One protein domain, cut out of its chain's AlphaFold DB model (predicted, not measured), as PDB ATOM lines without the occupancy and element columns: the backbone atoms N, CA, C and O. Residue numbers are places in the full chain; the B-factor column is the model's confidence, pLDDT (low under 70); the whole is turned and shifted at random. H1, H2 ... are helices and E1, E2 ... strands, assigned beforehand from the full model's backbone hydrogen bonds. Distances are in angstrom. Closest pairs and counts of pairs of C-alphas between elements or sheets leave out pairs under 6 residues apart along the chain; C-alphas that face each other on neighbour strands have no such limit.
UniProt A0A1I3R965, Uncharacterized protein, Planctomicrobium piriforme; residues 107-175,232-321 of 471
ATOM      1  N   ALA A 107     146.977 -87.898 111.876       95.31
ATOM      2  CA  ALA A 107     148.178 -87.871 112.698       95.31
ATOM      3  C   ALA A 107     148.575 -86.445 113.114       95.31
ATOM      4  O   ALA A 107     148.705 -85.536 112.290       95.31
ATOM      5  N   LEU A 108     148.858 -86.244 114.405       97.06
ATOM      6  CA  LEU A 108     149.415 -84.985 114.905       97.06
ATOM      7  C   LEU A 108     150.934 -84.923 114.674       97.06
ATOM      8  O   LEU A 108     151.662 -85.769 115.208       97.06
ATOM      9  N   PRO A 109     151.458 -83.880 113.996       98.12
ATOM     10  CA  PRO A 109     152.894 -83.728 113.769       98.12
ATOM     11  C   PRO A 109     153.750 -83.801 115.026       98.12
ATOM     12  O   PRO A 109     154.840 -84.366 114.985       98.12
ATOM     13  N   VAL A 110     153.274 -83.248 116.145       97.62
ATOM     14  CA  VAL A 110     154.001 -83.274 117.425       97.62
ATOM     15  C   VAL A 110     154.185 -84.680 117.989       97.62
ATOM     16  O   VAL A 110     155.150 -84.907 118.708       97.62
ATOM     17  N   LEU A 111     153.298 -85.623 117.658       96.31
ATOM     18  CA  LEU A 111     153.391 -87.011 118.106       96.31
ATOM     19  C   LEU A 111     154.243 -87.840 117.143       96.31
ATOM     20  O   LEU A 111     155.114 -88.589 117.586       96.31
ATOM     21  N   GLU A 112     154.053 -87.673 115.832       96.19
ATOM     22  CA  GLU A 112     154.782 -88.469 114.839       96.19
ATOM     23  C   GLU A 112     156.286 -88.189 114.849       96.19
ATOM     24  O   GLU A 112     157.095 -89.119 114.795       96.19
ATOM     25  N   VAL A 113     156.706 -86.934 115.028       97.12
ATOM     26  CA  VAL A 113     158.141 -86.613 115.108       97.12
ATOM     27  C   VAL A 113     158.836 -87.221 116.330       97.12
ATOM     28  O   VAL A 113     160.051 -87.376 116.316       97.12
ATOM     29  N   LEU A 114     158.122 -87.644 117.377       95.62
ATOM     30  CA  LEU A 114     158.751 -88.334 118.515       95.62
ATOM     31  C   LEU A 114     159.199 -89.762 118.170       95.62
ATOM     32  O   LEU A 114     160.005 -90.362 118.895       95.62
ATOM     33  N   ARG A 115     158.701 -90.307 117.056       94.75
ATOM     34  CA  ARG A 115     159.151 -91.569 116.450       94.75
ATOM     35  C   ARG A 115     160.288 -91.346 115.448       94.75
ATOM     36  O   ARG A 115     161.034 -92.289 115.175       94.75
ATOM     37  N   ASP A 116     160.445 -90.116 114.952       97.31
ATOM     38  CA  ASP A 116     161.489 -89.735 114.001       97.31
ATOM     39  C   ASP A 116     162.893 -89.861 114.611       97.31
ATOM     40  O   ASP A 116     163.229 -89.228 115.615       97.31
ATOM     41  N   ALA A 117     163.746 -90.659 113.974       96.56
ATOM     42  CA  ALA A 117     165.110 -90.947 114.398       96.56
ATOM     43  C   ALA A 117     165.929 -89.668 114.613       96.56
ATOM     44  O   ALA A 117     166.676 -89.549 115.592       96.56
ATOM     45  N   ARG A 118     165.784 -88.705 113.694       96.81
ATOM     46  CA  ARG A 118     166.517 -87.440 113.715       96.81
ATOM     47  C   ARG A 118     166.053 -86.571 114.880       96.81
ATOM     48  O   ARG A 118     166.897 -86.178 115.681       96.81
ATOM     49  N   THR A 119     164.749 -86.351 115.035       97.38
ATOM     50  CA  THR A 119     164.174 -85.605 116.169       97.38
ATOM     51  C   THR A 119     164.569 -86.216 117.511       97.38
ATOM     52  O   THR A 119     165.064 -85.508 118.382       97.38
ATOM     53  N   ARG A 120     164.444 -87.541 117.671       95.88
ATOM     54  CA  ARG A 120     164.839 -88.245 118.905       95.88
ATOM     55  C   ARG A 120     166.305 -88.023 119.251       95.88
ATOM     56  O   ARG A 120     166.632 -87.778 120.409       95.88
ATOM     57  N   ARG A 121     167.190 -88.103 118.254       96.31
ATOM     58  CA  ARG A 121     168.618 -87.839 118.444       96.31
ATOM     59  C   ARG A 121     168.862 -86.399 118.891       96.31
ATOM     60  O   ARG A 121     169.667 -86.204 119.791       96.31
ATOM     61  N   LEU A 122     168.189 -85.420 118.285       95.81
ATOM     62  CA  LEU A 122     168.333 -84.013 118.671       95.81
ATOM     63  C   LEU A 122     167.826 -83.774 120.103       95.81
ATOM     64  O   LEU A 122     168.536 -83.165 120.893       95.81
ATOM     65  N   LEU A 123     166.673 -84.341 120.477       95.62
ATOM     66  CA  LEU A 123     166.133 -84.253 121.843       95.62
ATOM     67  C   LEU A 123     167.092 -84.840 122.888       95.62
ATOM     68  O   LEU A 123     167.269 -84.265 123.951       95.62
ATOM     69  N   GLN A 124     167.752 -85.958 122.574       94.56
ATOM     70  CA  GLN A 124     168.737 -86.589 123.462       94.56
ATOM     71  C   GLN A 124     170.053 -85.811 123.588       94.56
ATOM     72  O   GLN A 124     170.820 -86.069 124.513       94.56
ATOM     73  N   GLN A 125     170.359 -84.938 122.626       94.06
ATOM     74  CA  GLN A 125     171.605 -84.170 122.576       94.06
ATOM     75  C   GLN A 125     171.446 -82.735 123.101       94.06
ATOM     76  O   GLN A 125     172.455 -82.134 123.458       94.06
ATOM     77  N   GLY A 126     170.221 -82.200 123.116       91.06
ATOM     78  CA  GLY A 126     169.905 -80.829 123.521       91.06
ATOM     79  C   GLY A 126     169.156 -80.731 124.851       91.06
ATOM     80  O   GLY A 126     169.296 -81.581 125.728       91.06
ATOM     81  N   THR A 127     168.334 -79.690 124.987       85.38
ATOM     82  CA  THR A 127     167.556 -79.374 126.201       85.38
ATOM     83  C   THR A 127     166.370 -80.299 126.474       85.38
ATOM     84  O   THR A 127     165.747 -80.199 127.531       85.38
ATOM     85  N   GLY A 128     166.028 -81.174 125.526       92.25
ATOM     86  CA  GLY A 128     164.798 -81.964 125.560       92.25
ATOM     87  C   GLY A 128     163.554 -81.208 125.077       92.25
ATOM     88  O   GLY A 128     162.454 -81.747 125.167       92.25
ATOM     89  N   ASP A 129     163.691 -79.993 124.538       95.38
ATOM     90  CA  ASP A 129     162.561 -79.239 123.984       95.38
ATOM     91  C   ASP A 129     162.284 -79.605 122.520       95.38
ATOM     92  O   ASP A 129     163.172 -79.568 121.667       95.38
ATOM     93  N   LEU A 130     161.028 -79.928 122.214       97.56
ATOM     94  CA  LEU A 130     160.506 -80.017 120.855       97.56
ATOM     95  C   LEU A 130     159.801 -78.708 120.500       97.56
ATOM     96  O   LEU A 130     158.773 -78.374 121.088       97.56
ATOM     97  N   VAL A 131     160.316 -77.999 119.499       98.12
ATOM     98  CA  VAL A 131     159.745 -76.731 119.042       98.12
ATOM     99  C   VAL A 131     158.640 -76.970 118.007       98.12
ATOM    100  O   VAL A 131     158.889 -77.485 116.918       98.12
ATOM    101  N   ALA A 132     157.412 -76.563 118.315       98.25
ATOM    102  CA  ALA A 132     156.276 -76.582 117.400       98.25
ATOM    103  C   ALA A 132     156.125 -75.222 116.698       98.25
ATOM    104  O   ALA A 132     155.690 -74.237 117.297       98.25
ATOM    105  N   ALA A 133     156.485 -75.176 115.415       98.25
ATOM    106  CA  ALA A 133     156.423 -73.988 114.569       98.25
ATOM    107  C   ALA A 133     155.157 -73.953 113.700       98.25
ATOM    108  O   ALA A 133     154.536 -74.978 113.433       98.25
ATOM    109  N   PHE A 134     154.768 -72.770 113.232       97.44
ATOM    110  CA  PHE A 134     153.518 -72.586 112.485       97.44
ATOM    111  C   PHE A 134     153.650 -72.817 110.980       97.44
ATOM    112  O   PHE A 134     152.652 -73.116 110.330       97.44
ATOM    113  N   ASP A 135     154.875 -72.759 110.460       96.69
ATOM    114  CA  ASP A 135     155.177 -72.901 109.040       96.69
ATOM    115  C   ASP A 135     156.325 -73.889 108.827       96.69
ATOM    116  O   ASP A 135     157.267 -73.971 109.623       96.69
ATOM    117  N   LEU A 136     156.276 -74.630 107.717       97.44
ATOM    118  CA  LEU A 136     157.267 -75.669 107.428       97.44
ATOM    119  C   LEU A 136     158.672 -75.085 107.220       97.44
ATOM    120  O   LEU A 136     159.661 -75.714 107.582       97.44
ATOM    121  N   GLU A 137     158.774 -73.865 106.697       97.12
ATOM    122  CA  GLU A 137     160.056 -73.182 106.493       97.12
ATOM    123  C   GLU A 137     160.772 -72.899 107.823       97.12
ATOM    124  O   GLU A 137     161.992 -73.049 107.913       97.12
ATOM    125  N   GLN A 138     160.015 -72.584 108.883       97.69
ATOM    126  CA  GLN A 138     160.559 -72.432 110.235       97.69
ATOM    127  C   GLN A 138     161.056 -73.777 110.775       97.69
ATOM    128  O   GLN A 138     162.145 -73.849 111.335       97.69
ATOM    129  N   VAL A 139     160.308 -74.865 110.553       98.31
ATOM    130  CA  VAL A 139     160.747 -76.222 110.928       98.31
ATOM    131  C   VAL A 139     162.061 -76.576 110.234       98.31
ATOM    132  O   VAL A 139     162.985 -77.080 110.870       98.31
ATOM    133  N   VAL A 140     162.166 -76.284 108.938       98.00
ATOM    134  CA  VAL A 140     163.367 -76.529 108.135       98.00
ATOM    135  C   VAL A 140     164.562 -75.726 108.661       98.00
ATOM    136  O   VAL A 140     165.639 -76.302 108.831       98.00
ATOM    137  N   LEU A 141     164.378 -74.442 108.987       97.81
ATOM    138  CA  LEU A 141     165.410 -73.596 109.599       97.81
ATOM    139  C   LEU A 141     165.871 -74.125 110.960       97.81
ATOM    140  O   LEU A 141     167.072 -74.264 111.193       97.81
ATOM    141  N   LEU A 142     164.933 -74.432 111.855       98.12
ATOM    142  CA  LEU A 142     165.242 -74.909 113.202       98.12
ATOM    143  C   LEU A 142     165.985 -76.250 113.154       98.12
ATOM    144  O   LEU A 142     167.029 -76.402 113.790       98.12
ATOM    145  N   ARG A 143     165.534 -77.191 112.311       97.94
ATOM    146  CA  ARG A 143     166.221 -78.480 112.114       97.94
ATOM    147  C   ARG A 143     167.605 -78.314 111.492       97.94
ATOM    148  O   ARG A 143     168.530 -79.014 111.904       97.94
ATOM    149  N   ALA A 144     167.775 -77.382 110.551       97.50
ATOM    150  CA  ALA A 144     169.088 -77.040 109.995       97.50
ATOM    151  C   ALA A 144     170.052 -76.523 111.078       97.50
ATOM    152  O   ALA A 144     171.251 -76.795 111.022       97.50
ATOM    153  N   CYS A 145     169.520 -75.857 112.107       97.56
ATOM    154  CA  CYS A 145     170.278 -75.423 113.279       97.56
ATOM    155  C   CYS A 145     170.444 -76.516 114.349       97.56
ATOM    156  O   CYS A 145     171.040 -76.270 115.392       97.56
ATOM    157  N   GLY A 146     169.949 -77.735 114.122       97.31
ATOM    158  CA  GLY A 146     170.010 -78.817 115.107       97.31
ATOM    159  C   GLY A 146     169.036 -78.652 116.277       97.31
ATOM    160  O   GLY A 146     169.219 -79.300 117.302       97.31
ATOM    161  N   ILE A 147     168.007 -77.818 116.132       97.75
ATOM    162  CA  ILE A 147     166.923 -77.681 117.108       97.75
ATOM    163  C   ILE A 147     165.827 -78.698 116.742       97.75
ATOM    164  O   ILE A 147     165.396 -78.730 115.581       97.75
ATOM    165  N   PRO A 148     165.371 -79.560 117.674       97.94
ATOM    166  CA  PRO A 148     164.260 -80.468 117.411       97.94
ATOM    167  C   PRO A 148     162.999 -79.653 117.114       97.94
ATOM    168  O   PRO A 148     162.514 -78.929 117.979       97.94
ATOM    169  N   ALA A 149     162.464 -79.762 115.898       98.31
ATOM    170  CA  ALA A 149     161.304 -78.978 115.487       98.31
ATOM    171  C   ALA A 149     160.303 -79.767 114.637       98.31
ATOM    172  O   ALA A 149     160.672 -80.698 113.910       98.31
ATOM    173  N   THR A 150     159.039 -79.352 114.730       98.50
ATOM    174  CA  THR A 150     157.861 -79.897 114.039       98.50
ATOM    175  C   THR A 150     156.809 -78.814 113.807       98.50
ATOM    176  O   THR A 150     156.994 -77.670 114.218       98.50
ATOM    177  N   LEU A 151     155.696 -79.158 113.161       98.38
ATOM    178  CA  LEU A 151     154.568 -78.247 112.993       98.38
ATOM    179  C   LEU A 151     153.636 -78.245 114.208       98.38
ATOM    180  O   LEU A 151     153.317 -79.284 114.776       98.38
ATOM    181  N   ALA A 152     153.108 -77.070 114.530       98.06
ATOM    182  CA  ALA A 152     152.043 -76.852 115.503       98.06
ATOM    183  C   ALA A 152     150.640 -77.196 114.950       98.06
ATOM    184  O   ALA A 152     149.625 -76.910 115.586       98.06
ATOM    185  N   TYR A 153     150.567 -77.779 113.749       97.56
ATOM    186  CA  TYR A 153     149.314 -78.106 113.074       97.56
ATOM    187  C   TYR A 153     148.461 -79.065 113.920       97.56
ATOM    188  O   TYR A 153     148.962 -80.058 114.444       97.56
ATOM    189  N   GLY A 154     147.170 -78.755 114.062       96.75
ATOM    190  CA  GLY A 154     146.209 -79.551 114.834       96.75
ATOM    191  C   GLY A 154     146.233 -79.323 116.352       96.75
ATOM    192  O   GLY A 154     145.288 -79.717 117.030       96.75
ATOM    193  N   LEU A 155     147.237 -78.625 116.905       97.06
ATOM    194  CA  LEU A 155     147.317 -78.360 118.352       97.06
ATOM    195  C   LEU A 155     146.189 -77.469 118.891       97.06
ATOM    196  O   LEU A 155     145.912 -77.472 120.084       97.06
ATOM    197  N   ASN A 156     145.524 -76.700 118.032       96.69
ATOM    198  CA  ASN A 156     144.367 -75.880 118.397       96.69
ATOM    199  C   ASN A 156     143.062 -76.689 118.516       96.69
ATOM    200  O   ASN A 156     142.029 -76.133 118.889       96.69
ATOM    201  N   ALA A 157     143.088 -77.971 118.147       96.06
ATOM    202  CA  ALA A 157     141.933 -78.856 118.137       96.06
ATOM    203  C   ALA A 157     142.357 -80.314 118.388       96.06
ATOM    204  O   ALA A 157     141.985 -81.207 117.627       96.06
ATOM    205  N   VAL A 158     143.141 -80.554 119.447       95.38
ATOM    206  CA  VAL A 158     143.645 -81.897 119.772       95.38
ATOM    207  C   VAL A 158     142.465 -82.825 120.092       95.38
ATOM    208  O   VAL A 158     141.707 -82.542 121.028       95.38
ATOM    209  N   PRO A 159     142.282 -83.937 119.355       91.81
ATOM    210  CA  PRO A 159     141.252 -84.918 119.678       91.81
ATOM    211  C   PRO A 159     141.483 -85.519 121.067       91.81
ATOM    212  O   PRO A 159     142.624 -85.778 121.456       91.81
ATOM    213  N   LEU A 160     140.409 -85.798 121.812       88.75
ATOM    214  CA  LEU A 160     140.509 -86.373 123.161       88.75
ATOM    215  C   LEU A 160     141.252 -87.715 123.164       88.75
ATOM    216  O   LEU A 160     141.955 -88.030 124.120       88.75
ATOM    217  N   GLU A 161     141.118 -88.488 122.086       90.50
ATOM    218  CA  GLU A 161     141.782 -89.775 121.897       90.50
ATOM    219  C   GLU A 161     143.310 -89.630 121.817       90.50
ATOM    220  O   GLU A 161     144.036 -90.513 122.265       90.50
ATOM    221  N   GLN A 162     143.798 -88.505 121.287       93.00
ATOM    222  CA  GLN A 162     145.227 -88.211 121.156       93.00
ATOM    223  C   GLN A 162     145.769 -87.385 122.324       93.00
ATOM    224  O   GLN A 162     146.980 -87.344 122.537       93.00
ATOM    225  N   LEU A 163     144.891 -86.761 123.112       91.56
ATOM    226  CA  LEU A 163     145.281 -85.967 124.272       91.56
ATOM    227  C   LEU A 163     146.008 -86.811 125.326       91.56
ATOM    228  O   LEU A 163     147.029 -86.374 125.840       91.56
ATOM    229  N   ASP A 164     145.562 -88.044 125.591       89.81
ATOM    230  CA  ASP A 164     146.263 -88.964 126.505       89.81
ATOM    231  C   ASP A 164     147.684 -89.292 126.014       89.81
ATOM    232  O   ASP A 164     148.639 -89.308 126.793       89.81
ATOM    233  N   GLN A 165     147.848 -89.496 124.704       91.62
ATOM    234  CA  GLN A 165     149.159 -89.733 124.107       91.62
ATOM    235  C   GLN A 165     150.049 -88.487 124.183       91.62
ATOM    236  O   GLN A 165     151.237 -88.611 124.485       91.62
ATOM    237  N   LEU A 166     149.483 -87.298 123.960       92.38
ATOM    238  CA  LEU A 166     150.174 -86.021 124.124       92.38
ATOM    239  C   LEU A 166     150.647 -85.843 125.569       92.38
ATOM    240  O   LEU A 166     151.826 -85.587 125.795       92.38
ATOM    241  N   CYS A 167     149.769 -86.077 126.547       90.56
ATOM    242  CA  CYS A 167     150.109 -85.975 127.961       90.56
ATOM    243  C   CYS A 167     151.236 -86.928 128.354       90.56
ATOM    244  O   CYS A 167     152.206 -86.504 128.972       90.56
ATOM    245  N   LYS A 168     151.163 -88.193 127.929       89.69
ATOM    246  CA  LYS A 168     152.223 -89.181 128.183       89.69
ATOM    247  C   LYS A 168     153.553 -88.818 127.531       89.69
ATOM    248  O   LYS A 168     154.601 -89.169 128.060       89.69
ATOM    249  N   SER A 169     153.510 -88.171 126.372       90.81
ATOM    250  CA  SER A 169     154.711 -87.854 125.596       90.81
ATOM    251  C   SER A 169     155.452 -86.623 126.116       90.81
ATOM    252  O   SER A 169     156.669 -86.557 125.967       90.81
ATOM    253  N   PHE A 170     154.729 -85.674 126.718       89.69
ATOM    254  CA  PHE A 170     155.264 -84.391 127.185       89.69
ATOM    255  C   PHE A 170     155.157 -84.196 128.705       89.69
ATOM    256  O   PHE A 170     155.179 -83.064 129.183       89.69
ATOM    257  N   ASP A 171     154.992 -85.296 129.444       85.19
ATOM    258  CA  ASP A 171     154.846 -85.328 130.907       85.19
ATOM    259  C   ASP A 171     153.790 -84.341 131.446       85.19
ATOM    260  O   ASP A 171     153.977 -83.647 132.444       85.19
ATOM    261  N   LEU A 172     152.652 -84.245 130.752       84.50
ATOM    262  CA  LEU A 172     151.536 -83.409 131.196       84.50
ATOM    263  C   LEU A 172     150.708 -84.196 132.208       84.50
ATOM    264  O   LEU A 172     150.231 -85.298 131.917       84.50
ATOM    265  N   SER A 173     150.507 -83.623 133.391       81.69
ATOM    266  CA  SER A 173     149.763 -84.285 134.460       81.69
ATOM    267  C   SER A 173     148.280 -83.905 134.431       81.69
ATOM    268  O   SER A 173     147.894 -82.800 134.054       81.69
ATOM    269  N   TRP A 174     147.407 -84.834 134.818       80.88
ATOM    270  CA  TRP A 174     145.982 -84.554 134.990       80.88
ATOM    271  C   TRP A 174     145.687 -84.318 136.476       80.88
ATOM    272  O   TRP A 174     145.781 -85.234 137.292       80.88
ATOM    273  N   THR A 175     145.327 -83.084 136.841       73.25
ATOM    274  CA  THR A 175     145.012 -82.684 138.229       73.25
ATOM    275  C   THR A 175     143.548 -82.934 138.605       73.25
ATOM    276  O   THR A 175     143.195 -83.009 139.786       73.25
ATOM    277  N   ILE A 232     161.558 -90.839 125.922       85.94
ATOM    278  CA  ILE A 232     162.283 -89.573 125.892       85.94
ATOM    279  C   ILE A 232     161.436 -88.616 126.708       85.94
ATOM    280  O   ILE A 232     160.261 -88.447 126.403       85.94
ATOM    281  N   GLU A 233     162.037 -88.030 127.734       87.81
ATOM    282  CA  GLU A 233     161.464 -86.881 128.422       87.81
ATOM    283  C   GLU A 233     161.589 -85.697 127.464       87.81
ATOM    284  O   GLU A 233     162.691 -85.215 127.200       87.81
ATOM    285  N   ALA A 234     160.470 -85.321 126.849       92.69
ATOM    286  CA  ALA A 234     160.388 -84.185 125.949       92.69
ATOM    287  C   ALA A 234     159.474 -83.126 126.560       92.69
ATOM    288  O   ALA A 234     158.462 -83.454 127.175       92.69
ATOM    289  N   ARG A 235     159.798 -81.855 126.347       94.06
ATOM    290  CA  ARG A 235     158.899 -80.726 126.625       94.06
ATOM    291  C   ARG A 235     158.458 -80.116 125.302       94.06
ATOM    292  O   ARG A 235     159.174 -80.212 124.307       94.06
ATOM    293  N   LEU A 236     157.277 -79.512 125.271       96.06
ATOM    294  CA  LEU A 236     156.742 -78.894 124.062       96.06
ATOM    295  C   LEU A 236     156.901 -77.376 124.143       96.06
ATOM    296  O   LEU A 236     156.254 -76.742 124.967       96.06
ATOM    297  N   ALA A 237     157.699 -76.786 123.258       96.81
ATOM    298  CA  ALA A 237     157.812 -75.337 123.123       96.81
ATOM    299  C   ALA A 237     157.067 -74.870 121.868       96.81
ATOM    300  O   ALA A 237     157.417 -75.243 120.753       96.81
ATOM    301  N   VAL A 238     156.033 -74.046 122.008       97.56
ATOM    302  CA  VAL A 238     155.346 -73.437 120.859       97.56
ATOM    303  C   VAL A 238     156.125 -72.198 120.416       97.56
ATOM    304  O   VAL A 238     156.567 -71.413 121.250       97.56
ATOM    305  N   LEU A 239     156.327 -72.004 119.114       97.44
ATOM    306  CA  LEU A 239     157.138 -70.896 118.602       97.44
ATOM    307  C   LEU A 239     156.363 -69.563 118.600       97.44
ATOM    308  O   LEU A 239     155.437 -69.377 117.822       97.44
ATOM    309  N   GLY A 240     156.743 -68.609 119.447       96.31
ATOM    310  CA  GLY A 240     156.059 -67.320 119.628       96.31
ATOM    311  C   GLY A 240     156.507 -66.176 118.711       96.31
ATOM    312  O   GLY A 240     155.935 -65.092 118.781       96.31
ATOM    313  N   TRP A 241     157.505 -66.393 117.852       96.81
ATOM    314  CA  TRP A 241     158.096 -65.382 116.961       96.81
ATOM    315  C   TRP A 241     158.489 -65.996 115.605       96.81
ATOM    316  O   TRP A 241     158.237 -67.177 115.369       96.81
ATOM    317  N   MET A 242     159.103 -65.221 114.700       97.12
ATOM    318  CA  MET A 242     159.486 -65.680 113.354       97.12
ATOM    319  C   MET A 242     161.018 -65.699 113.163       97.12
ATOM    320  O   MET A 242     161.578 -64.713 112.667       97.12
ATOM    321  N   PRO A 243     161.716 -66.806 113.502       96.75
ATOM    322  CA  PRO A 243     163.165 -66.951 113.341       96.75
ATOM    323  C   PRO A 243     163.667 -66.724 111.916       96.75
ATOM    324  O   PRO A 243     164.676 -66.051 111.729       96.75
ATOM    325  N   LEU A 244     162.961 -67.225 110.898       96.25
ATOM    326  CA  LEU A 244     163.365 -67.039 109.498       96.25
ATOM    327  C   LEU A 244     163.356 -65.568 109.065       96.25
ATOM    328  O   LEU A 244     164.222 -65.139 108.305       96.25
ATOM    329  N   GLU A 245     162.402 -64.789 109.570       97.12
ATOM    330  CA  GLU A 245     162.287 -63.354 109.284       97.12
ATOM    331  C   GLU A 245     163.128 -62.502 110.244       97.12
ATOM    332  O   GLU A 245     163.296 -61.297 110.032       97.12
ATOM    333  N   LEU A 246     163.645 -63.116 111.315       96.31
ATOM    334  CA  LEU A 246     164.245 -62.441 112.461       96.31
ATOM    335  C   LEU A 246     163.334 -61.299 112.941       96.31
ATOM    336  O   LEU A 246     163.739 -60.139 113.049       96.31
ATOM    337  N   ALA A 247     162.061 -61.609 113.164       96.38
ATOM    338  CA  ALA A 247     161.049 -60.627 113.524       96.38
ATOM    339  C   ALA A 247     160.264 -61.073 114.756       96.38
ATOM    340  O   ALA A 247     159.928 -62.250 114.902       96.38
ATOM    341  N   ASN A 248     159.907 -60.104 115.606       92.81
ATOM    342  CA  ASN A 248     159.002 -60.316 116.736       92.81
ATOM    343  C   ASN A 248     157.540 -60.288 116.260       92.81
ATOM    344  O   ASN A 248     156.712 -59.517 116.742       92.81
ATOM    345  N   ALA A 249     157.257 -61.038 115.197       93.75
ATOM    346  CA  ALA A 249     155.923 -61.179 114.649       93.75
ATOM    347  C   ALA A 249     155.272 -62.399 115.299       93.75
ATOM    348  O   ALA A 249     155.770 -63.513 115.164       93.75
ATOM    349  N   VAL A 250     154.162 -62.180 116.002       92.31
ATOM    350  CA  VAL A 250     153.406 -63.265 116.631       92.31
ATOM    351  C   VAL A 250     152.668 -64.056 115.545       92.31
ATOM    352  O   VAL A 250     151.866 -63.459 114.816       92.31
ATOM    353  N   PRO A 251     152.872 -65.382 115.435       94.25
ATOM    354  CA  PRO A 251     152.156 -66.192 114.456       94.25
ATOM    355  C   PRO A 251     150.641 -66.132 114.680       94.25
ATOM    356  O   PRO A 251     150.156 -66.352 115.791       94.25
ATOM    357  N   LEU A 252     149.868 -65.870 113.619       94.00
ATOM    358  CA  LEU A 252     148.407 -65.714 113.710       94.00
ATOM    359  C   LEU A 252     147.693 -66.887 114.416       94.00
ATOM    360  O   LEU A 252     146.803 -66.622 115.229       94.00
ATOM    361  N   PRO A 253     148.054 -68.167 114.177       95.38
ATOM    362  CA  PRO A 253     147.358 -69.283 114.814       95.38
ATOM    363  C   PRO A 253     147.730 -69.480 116.291       95.38
ATOM    364  O   PRO A 253     147.022 -70.212 116.987       95.38
ATOM    365  N   LEU A 254     148.782 -68.821 116.797       95.19
ATOM    366  CA  LEU A 254     149.288 -69.019 118.158       95.19
ATOM    367  C   LEU A 254     148.195 -68.832 119.205       95.19
ATOM    368  O   LEU A 254     148.017 -69.675 120.084       95.19
ATOM    369  N   ARG A 255     147.413 -67.755 119.081       93.69
ATOM    370  CA  ARG A 255     146.367 -67.437 120.055       93.69
ATOM    371  C   ARG A 255     145.348 -68.569 120.196       93.69
ATOM    372  O   ARG A 255     144.956 -68.886 121.312       93.69
ATOM    373  N   SER A 256     144.980 -69.210 119.086       95.69
ATOM    374  CA  SER A 256     144.014 -70.313 119.092       95.69
ATOM    375  C   SER A 256     144.527 -71.555 119.823       95.69
ATOM    376  O   SER A 256     143.761 -72.196 120.537       95.69
ATOM    377  N   ILE A 257     145.825 -71.860 119.707       96.00
ATOM    378  CA  ILE A 257     146.469 -72.964 120.432       96.00
ATOM    379  C   ILE A 257     146.489 -72.668 121.931       96.00
ATOM    380  O   ILE A 257     146.117 -73.513 122.741       96.00
ATOM    381  N   ILE A 258     146.881 -71.449 122.301       93.81
ATOM    382  CA  ILE A 258     146.962 -71.047 123.707       93.81
ATOM    383  C   ILE A 258     145.578 -71.059 124.352       93.81
ATOM    384  O   ILE A 258     145.408 -71.637 125.423       93.81
ATOM    385  N   ASP A 259     144.578 -70.479 123.687       93.69
ATOM    386  CA  ASP A 259     143.200 -70.489 124.175       93.69
ATOM    387  C   ASP A 259     142.668 -71.931 124.302       93.69
ATOM    388  O   ASP A 259     141.949 -72.229 125.255       93.69
ATOM    389  N   HIS A 260     143.035 -72.841 123.389       95.25
ATOM    390  CA  HIS A 260     142.673 -74.258 123.476       95.25
ATOM    391  C   HIS A 260     143.301 -74.940 124.700       95.25
ATOM    392  O   HIS A 260     142.577 -75.536 125.499       95.25
ATOM    393  N   PHE A 261     144.612 -74.805 124.919       93.81
ATOM    394  CA  PHE A 261     145.268 -75.385 126.096       93.81
ATOM    395  C   PHE A 261     144.758 -74.785 127.412       93.81
ATOM    396  O   PHE A 261     144.511 -75.522 128.363       93.81
ATOM    397  N   GLN A 262     144.486 -73.479 127.464       91.12
ATOM    398  CA  GLN A 262     143.861 -72.850 128.634       91.12
ATOM    399  C   GLN A 262     142.451 -73.396 128.906       91.12
ATOM    400  O   GLN A 262     142.045 -73.531 130.062       91.12
ATOM    401  N   GLN A 263     141.687 -73.733 127.862       93.12
ATOM    402  CA  GLN A 263     140.396 -74.403 128.021       93.12
ATOM    403  C   GLN A 263     140.560 -75.832 128.547       93.12
ATOM    404  O   GLN A 263     139.807 -76.223 129.439       93.12
ATOM    405  N   LEU A 264     141.540 -76.594 128.053       91.12
ATOM    406  CA  LEU A 264     141.843 -77.937 128.560       91.12
ATOM    407  C   LEU A 264     142.257 -77.895 130.042       91.12
ATOM    408  O   LEU A 264     141.721 -78.658 130.844       91.12
ATOM    409  N   GLU A 265     143.125 -76.964 130.440       89.88
ATOM    410  CA  GLU A 265     143.490 -76.740 131.847       89.88
ATOM    411  C   GLU A 265     142.252 -76.389 132.683       89.88
ATOM    412  O   GLU A 265     141.952 -77.045 133.679       89.88
ATOM    413  N   ARG A 266     141.468 -75.399 132.246       89.56
ATOM    414  CA  ARG A 266     140.319 -74.895 133.007       89.56
ATOM    415  C   ARG A 266     139.190 -75.910 133.168       89.56
ATOM    416  O   ARG A 266     138.574 -75.961 134.230       89.56
ATOM    417  N   PHE A 267     138.840 -76.626 132.103       92.12
ATOM    418  CA  PHE A 267     137.644 -77.473 132.077       92.12
ATOM    419  C   PHE A 267     137.937 -78.944 132.347       92.12
ATOM    420  O   PHE A 267     137.049 -79.644 132.829       92.12
ATOM    421  N   LEU A 268     139.151 -79.408 132.052       89.56
ATOM    422  CA  LEU A 268     139.544 -80.797 132.268       89.56
ATOM    423  C   LEU A 268     140.604 -80.934 133.367       89.56
ATOM    424  O   LEU A 268     140.813 -82.041 133.841       89.56
ATOM    425  N   GLY A 269     141.219 -79.848 133.844       87.44
ATOM    426  CA  GLY A 269     142.204 -79.898 134.928       87.44
ATOM    427  C   GLY A 269     143.567 -80.425 134.483       87.44
ATOM    428  O   GLY A 269     144.261 -81.053 135.280       87.44
ATOM    429  N   PHE A 270     143.947 -80.252 133.219       86.00
ATOM    430  CA  PHE A 270     145.298 -80.595 132.763       86.00
ATOM    431  C   PHE A 270     146.325 -79.576 133.254       86.00
ATOM    432  O   PHE A 270     146.120 -78.374 133.118       86.00
ATOM    433  N   ASP A 271     147.432 -80.067 133.795       85.62
ATOM    434  CA  ASP A 271     148.609 -79.276 134.121       85.62
ATOM    435  C   ASP A 271     149.447 -79.058 132.862       85.62
ATOM    436  O   ASP A 271     149.929 -80.008 132.239       85.62
ATOM    437  N   MET A 272     149.620 -77.794 132.489       85.19
ATOM    438  CA  MET A 272     150.326 -77.397 131.271       85.19
ATOM    439  C   MET A 272     151.803 -77.064 131.517       85.19
ATOM    440  O   MET A 272     152.428 -76.442 130.666       85.19
ATOM    441  N   GLN A 273     152.383 -77.466 132.655       82.12
ATOM    442  CA  GLN A 273     153.795 -77.211 132.982       82.12
ATOM    443  C   GLN A 273     154.797 -77.746 131.942       82.12
ATOM    444  O   GLN A 273     155.875 -77.168 131.796       82.12
ATOM    445  N   GLY A 274     154.447 -78.794 131.189       84.88
ATOM    446  CA  GLY A 274     155.271 -79.333 130.098       84.88
ATOM    447  C   GLY A 274     155.150 -78.584 128.764       84.88
ATOM    448  O   GLY A 274     155.837 -78.947 127.806       84.88
ATOM    449  N   ILE A 275     154.291 -77.558 128.683       92.62
ATOM    450  CA  ILE A 275     154.123 -76.716 127.495       92.62
ATOM    451  C   ILE A 275     154.632 -75.306 127.786       92.62
ATOM    452  O   ILE A 275     154.178 -74.612 128.699       92.62
ATOM    453  N   SER A 276     155.553 -74.854 126.952       94.69
ATOM    454  CA  SER A 276     156.116 -73.519 126.993       94.69
ATOM    455  C   SER A 276     155.880 -72.776 125.683       94.69
ATOM    456  O   SER A 276     155.443 -73.332 124.674       94.69
ATOM    457  N   LEU A 277     156.146 -71.481 125.715       94.94
ATOM    458  CA  LEU A 277     156.183 -70.597 124.572       94.94
ATOM    459  C   LEU A 277     157.608 -70.077 124.420       94.94
ATOM    460  O   LEU A 277     158.170 -69.537 125.367       94.94
ATOM    461  N   TRP A 278     158.180 -70.215 123.234       96.12
ATOM    462  CA  TRP A 278     159.464 -69.614 122.909       96.12
ATOM    463  C   TRP A 278     159.239 -68.223 122.319       96.12
ATOM    464  O   TRP A 278     158.774 -68.110 121.189       96.12
ATOM    465  N   GLU A 279     159.560 -67.170 123.063       94.06
ATOM    466  CA  GLU A 279     159.528 -65.780 122.597       94.06
ATOM    467  C   GLU A 279     160.951 -65.249 122.375       94.06
ATOM    468  O   GLU A 279     161.913 -65.740 122.961       94.06
ATOM    469  N   ALA A 280     161.086 -64.223 121.533       92.94
ATOM    470  CA  ALA A 280     162.331 -63.484 121.370       92.94
ATOM    471  C   ALA A 280     162.077 -61.995 121.587       92.94
ATOM    472  O   ALA A 280     161.159 -61.416 120.999       92.94
ATOM    473  N   ASP A 281     162.901 -61.367 122.421       90.81
ATOM    474  CA  ASP A 281     162.850 -59.924 122.609       90.81
ATOM    475  C   ASP A 281     163.591 -59.168 121.491       90.81
ATOM    476  O   ASP A 281     164.241 -59.739 120.606       90.81
ATOM    477  N   GLU A 282     163.452 -57.842 121.494       92.38
ATOM    478  CA  GLU A 282     164.057 -56.985 120.472       92.38
ATOM    479  C   GLU A 282     165.592 -57.047 120.480       92.38
ATOM    480  O   GLU A 282     166.214 -56.938 119.420       92.38
ATOM    481  N   GLU A 283     166.205 -57.243 121.653       91.81
ATOM    482  CA  GLU A 283     167.659 -57.315 121.815       91.81
ATOM    483  C   GLU A 283     168.215 -58.606 121.205       91.81
ATOM    484  O   GLU A 283     169.144 -58.565 120.394       91.81
ATOM    485  N   MET A 284     167.593 -59.744 121.513       94.00
ATOM    486  CA  MET A 284     167.905 -61.051 120.946       94.00
ATOM    487  C   MET A 284     167.758 -61.043 119.422       94.00
ATOM    488  O   MET A 284     168.656 -61.486 118.702       94.00
ATOM    489  N   ILE A 285     166.671 -60.466 118.903       96.56
ATOM    490  CA  ILE A 285     166.463 -60.327 117.458       96.56
ATOM    491  C   ILE A 285     167.546 -59.447 116.826       96.56
ATOM    492  O   ILE A 285     168.069 -59.782 115.759       96.56
ATOM    493  N   ALA A 286     167.910 -58.330 117.460       95.56
ATOM    494  CA  ALA A 286     168.980 -57.466 116.973       95.56
ATOM    495  C   ALA A 286     170.332 -58.201 116.947       95.56
ATOM    496  O   ALA A 286     171.056 -58.107 115.949       95.56
ATOM    497  N   ARG A 287     170.641 -58.988 117.989       95.31
ATOM    498  CA  ARG A 287     171.826 -59.860 118.057       95.31
ATOM    499  C   ARG A 287     171.831 -60.868 116.909       95.31
ATOM    500  O   ARG A 287     172.819 -60.952 116.182       95.31
ATOM    501  N   LEU A 288     170.733 -61.592 116.693       96.31
ATOM    502  CA  LEU A 288     170.639 -62.594 115.628       96.31
ATOM    503  C   LEU A 288     170.743 -61.971 114.231       96.31
ATOM    504  O   LEU A 288     171.429 -62.527 113.377       96.31
ATOM    505  N   LYS A 289     170.157 -60.788 113.999       97.06
ATOM    506  CA  LYS A 289     170.338 -60.030 112.745       97.06
ATOM    507  C   LYS A 289     171.791 -59.661 112.504       97.06
ATOM    508  O   LYS A 289     172.298 -59.837 111.398       97.06
ATOM    509  N   PHE A 290     172.467 -59.153 113.532       96.31
ATOM    510  CA  PHE A 290     173.882 -58.815 113.444       96.31
ATOM    511  C   PHE A 290     174.728 -60.045 113.082       96.31
ATOM    512  O   PHE A 290     175.562 -59.973 112.180       96.31
ATOM    513  N   ILE A 291     174.463 -61.189 113.720       96.25
ATOM    514  CA  ILE A 291     175.170 -62.447 113.453       96.25
ATOM    515  C   ILE A 291     174.846 -62.987 112.055       96.25
ATOM    516  O   ILE A 291     175.769 -63.360 111.331       96.25
ATOM    517  N   ALA A 292     173.582 -62.981 111.629       95.31
ATOM    518  CA  ALA A 292     173.179 -63.440 110.299       95.31
ATOM    519  C   ALA A 292     173.892 -62.657 109.181       95.31
ATOM    520  O   ALA A 292     174.345 -63.249 108.203       95.31
ATOM    521  N   ASN A 293     174.102 -61.349 109.368       95.56
ATOM    522  CA  ASN A 293     174.850 -60.508 108.426       95.56
ATOM    523  C   ASN A 293     176.339 -60.880 108.307       95.56
ATOM    524  O   ASN A 293     176.973 -60.543 107.308       95.56
ATOM    525  N   SER A 294     176.911 -61.577 109.296       92.94
ATOM    526  CA  SER A 294     178.289 -62.088 109.230       92.94
ATOM    527  C   SER A 294     178.427 -63.374 108.399       92.94
ATOM    528  O   SER A 294     179.549 -63.795 108.121       92.94
ATOM    529  N   ALA A 295     177.305 -63.995 108.007       89.69
ATOM    530  CA  ALA A 295     177.223 -65.245 107.246       89.69
ATOM    531  C   ALA A 295     177.951 -66.452 107.880       89.69
ATOM    532  O   ALA A 295     178.287 -67.421 107.194       89.69
ATOM    533  N   SER A 296     178.190 -66.422 109.195       95.00
ATOM    534  CA  SER A 296     178.766 -67.550 109.926       95.00
ATOM    535  C   SER A 296     177.670 -68.483 110.436       95.00
ATOM    536  O   SER A 296     177.022 -68.202 111.445       95.00
ATOM    537  N   ALA A 297     177.497 -69.626 109.763       95.94
ATOM    538  CA  ALA A 297     176.540 -70.659 110.161       95.94
ATOM    539  C   ALA A 297     176.738 -71.115 111.614       95.94
ATOM    540  O   ALA A 297     175.777 -71.180 112.366       95.94
ATOM    541  N   ALA A 298     177.983 -71.378 112.026       96.50
ATOM    542  CA  ALA A 298     178.278 -71.888 113.364       96.50
ATOM    543  C   ALA A 298     177.874 -70.900 114.471       96.50
ATOM    544  O   ALA A 298     177.203 -71.294 115.417       96.50
ATOM    545  N   ILE A 299     178.220 -69.616 114.310       96.62
ATOM    546  CA  ILE A 299     177.902 -68.575 115.302       96.62
ATOM    547  C   ILE A 299     176.391 -68.320 115.342       96.62
ATOM    548  O   ILE A 299     175.832 -68.099 116.411       96.62
ATOM    549  N   PHE A 300     175.718 -68.359 114.187       97.06
ATOM    550  CA  PHE A 300     174.264 -68.216 114.134       97.06
ATOM    551  C   PHE A 300     173.553 -69.375 114.834       97.06
ATOM    552  O   PHE A 300     172.633 -69.135 115.605       97.06
ATOM    553  N   ILE A 301     173.997 -70.610 114.589       97.00
ATOM    554  CA  ILE A 301     173.446 -71.805 115.234       97.00
ATOM    555  C   ILE A 301     173.609 -71.699 116.749       97.00
ATOM    556  O   ILE A 301     172.621 -71.830 117.460       97.00
ATOM    557  N   GLU A 302     174.817 -71.410 117.236       96.00
ATOM    558  CA  GLU A 302     175.090 -71.242 118.669       96.00
ATOM    559  C   GLU A 302     174.199 -70.158 119.291       96.00
ATOM    560  O   GLU A 302     173.499 -70.420 120.262       96.00
ATOM    561  N   ALA A 303     174.112 -68.981 118.665       95.62
ATOM    562  CA  ALA A 303     173.262 -67.903 119.162       95.62
ATOM    563  C   ALA A 303     171.759 -68.229 119.120       95.62
ATOM    564  O   ALA A 303     171.004 -67.692 119.928       95.62
ATOM    565  N   LEU A 304     171.309 -69.072 118.185       96.38
ATOM    566  CA  LEU A 304     169.916 -69.516 118.125       96.38
ATOM    567  C   LEU A 304     169.602 -70.566 119.200       96.38
ATOM    568  O   LEU A 304     168.483 -70.573 119.704       96.38
ATOM    569  N   HIS A 305     170.568 -71.415 119.569       94.88
ATOM    570  CA  HIS A 305     170.446 -72.300 120.735       94.88
ATOM    571  C   HIS A 305     170.404 -71.492 122.033       94.88
ATOM    572  O   HIS A 305     169.474 -71.683 122.804       94.88
ATOM    573  N   ASP A 306     171.297 -70.509 122.217       91.12
ATOM    574  CA  ASP A 306     171.230 -69.596 123.373       91.12
ATOM    575  C   ASP A 306     169.846 -68.926 123.468       91.12
ATOM    576  O   ASP A 306     169.237 -68.848 124.532       91.12
ATOM    577  N   ALA A 307     169.322 -68.466 122.327       92.31
ATOM    578  CA  ALA A 307     167.997 -67.861 122.234       92.31
ATOM    579  C   ALA A 307     166.862 -68.841 122.574       92.31
ATOM    580  O   ALA A 307     165.844 -68.420 123.125       92.31
ATOM    581  N   ALA A 308     167.003 -70.122 122.224       90.69
ATOM    582  CA  ALA A 308     166.053 -71.168 122.590       90.69
ATOM    583  C   ALA A 308     166.089 -71.453 124.094       90.69
ATOM    584  O   ALA A 308     165.039 -71.634 124.698       90.69
ATOM    585  N   ASP A 309     167.265 -71.414 124.710       87.44
ATOM    586  CA  ASP A 309     167.424 -71.676 126.139       87.44
ATOM    587  C   ASP A 309     166.902 -70.510 126.998       87.44
ATOM    588  O   ASP A 309     166.251 -70.727 128.021       87.44
ATOM    589  N   GLU A 310     167.150 -69.268 126.571       86.12
ATOM    590  CA  GLU A 310     166.753 -68.047 127.289       86.12
ATOM    591  C   GLU A 310     165.299 -67.620 127.010       86.12
ATOM    592  O   GLU A 310     164.641 -67.025 127.860       86.12
ATOM    593  N   GLY A 311     164.774 -67.900 125.814       82.12
ATOM    594  CA  GLY A 311     163.483 -67.374 125.351       82.12
ATOM    595  C   GLY A 311     162.253 -68.188 125.764       82.12
ATOM    596  O   GLY A 311     161.141 -67.874 125.338       82.12
ATOM    597  N   VAL A 312     162.418 -69.265 126.535       84.94
ATOM    598  CA  VAL A 312     161.329 -70.200 126.848       84.94
ATOM    599  C   VAL A 312     160.565 -69.775 128.104       84.94
ATOM    600  O   VAL A 312     161.028 -69.900 129.238       84.94
ATOM    601  N   ILE A 313     159.333 -69.320 127.894       83.75
ATOM    602  CA  ILE A 313     158.402 -68.837 128.913       83.75
ATOM    603  C   ILE A 313     157.302 -69.882 129.132       83.75
ATOM    604  O   ILE A 313     156.837 -70.524 128.197       83.75
ATOM    605  N   SER A 314     156.836 -70.068 130.367       82.50
ATOM    606  CA  SER A 314     155.703 -70.969 130.639       82.50
ATOM    607  C   SER A 314     154.422 -70.491 129.941       82.50
ATOM    608  O   SER A 314     154.069 -69.313 130.040       82.50
ATOM    609  N   LEU A 315     153.653 -71.403 129.330       82.69
ATOM    610  CA  LEU A 315     152.381 -71.073 128.669       82.69
ATOM    611  C   LEU A 315     151.392 -70.364 129.613       82.69
ATOM    612  O   LEU A 315     150.646 -69.475 129.206       82.69
ATOM    613  N   THR A 316     151.427 -70.707 130.903       76.06
ATOM    614  CA  THR A 316     150.576 -70.108 131.945       76.06
ATOM    615  C   THR A 316     150.899 -68.639 132.235       76.06
ATOM    616  O   THR A 316     150.129 -67.961 132.925       76.06
ATOM    617  N   GLN A 317     152.032 -68.133 131.745       76.56
ATOM    618  CA  GLN A 317     152.429 -66.728 131.841       76.56
ATOM    619  C   GLN A 317     152.020 -65.929 130.598       76.56
ATOM    620  O   GLN A 317     151.910 -64.707 130.679       76.56
ATOM    621  N   PHE A 318     151.720 -66.591 129.477       75.69
ATOM    622  CA  PHE A 318     151.363 -65.900 128.245       75.69
ATOM    623  C   PHE A 318     150.063 -65.102 128.376       75.69
ATOM    624  O   PHE A 318     149.050 -65.573 128.900       75.69
ATOM    625  N   GLY A 319     150.080 -63.871 127.862       66.88
ATOM    626  CA  GLY A 319     148.932 -62.967 127.881       66.88
ATOM    627  C   GLY A 319     148.592 -62.405 129.262       66.88
ATOM    628  O   GLY A 319     147.737 -61.522 129.354       66.88
ATOM    629  N   LYS A 320     149.267 -62.848 130.332       72.81
ATOM    630  CA  LYS A 320     149.295 -62.071 131.567       72.81
ATOM    631  C   LYS A 320     150.114 -60.821 131.255       72.81
ATOM    632  O   LYS A 320     151.207 -60.955 130.703       72.81
ATOM    633  N   PRO A 321     149.596 -59.611 131.533       64.56
ATOM    634  CA  PRO A 321     150.387 -58.408 131.346       64.56
ATOM    635  C   PRO A 321     151.698 -58.617 132.092       64.56
ATOM    636  O   PRO A 321     151.667 -58.997 133.269       64.56
TER     637      PRO A 321
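AT A GLANCE: This is residues 107 to 175 and 232 to 321 of the 471 residues of an uncharacterized protein of Planctomicrobium piriforme (UniProt A0A1I3R965). A small twisted sheet of five short strands forms the middle, with helices round it and a helical hairpin, H6 and H7, reaching away at one end. The longest dimension runs from the far end of H5, past the sheet, to the tip of that hairpin; H4 lies off the sheet, toward the same end as H5. The printed part has 159 residues, with seven named helices and five named strands in the order H1 H2 E1 H3 E2 H4 E3 H5 E4 H6 H7 E5. The mixed sheet runs E2 E1 E3 E4 E5, and the class is mixed, helices and strands. The whole is compact, with a radius of gyration of the C-alphas of 15.3 A and spans of 48 by 39 by 22 A.

IN THESE COORDINATES: H1 is residues 109 to 112, beginning at C-alpha 109 (152.894, -83.728, 113.769), and H2 is 117 to 125. E1, 129 to 133, H3, 136 to 144, E2, 149 to 151, and H4, 160 to 169, follow. After the cut come E3, 235 to 239, H5, 254 to 268, 20.8 A long, and E4, 275 to 278. H6, 282 to 293, is 16.6 A long and H7, 297 to 310, 19.9 A. E5, 312 to 314, ends at C-alpha 314 (155.703, -70.969, 130.639).

HOW THE PARTS SIT: The sheet is only just strongly twisted, with C-alphas up to 4.5 A off its best plane. E1 is parallel to E2, with N 133 and O 150 at 2.8 A, and to E3, with N 130 and O 235 at 2.8 A. E3 and E4 are parallel, with N 238 and O 276 at 2.8 A; E4 and E5 are antiparallel, with N 277 and O 313 at 2.7 A. E1, H3, E2 and E3, H5, E4 are strand-helix-strand units, parallel neighbour strands joined through a helix, each with a right-handed crossover. H3 is over E2 at a height over the sheet of 7.9 A, and their closest C-alphas, Val 139 and Ala 149, are 5.4 A apart. H1 is on the sheet and only just touches H4, with 3 pairs of C-alphas within 8 A, the closest Leu 111 and Leu 166, 6.9 A. H4 is not on the sheet. H2 and H5 only graze the sheet. H7 is on the sheet and H6 is not; this hairpin touches at Ile 291 and Phe 300, the closest C-alphas, 5.9 A, at a shallow tilt of 13 degrees, opposite ways. In H2, H3, H5, H6 and H7 every O i to N i+4 pair is within hydrogen-bond range, in H4 4 of 6, and H1 is too short for one.

THE WHOLE: The C-alphas farthest apart, Phe 267 and Ser 294, are 49.1 A apart. Residues 176 to 231 are not printed, and C-alphas 175 and 232 are 22.3 A apart across the cut. E3 to H5 is a long link. Residues 319 and 321 have pLDDT under 70.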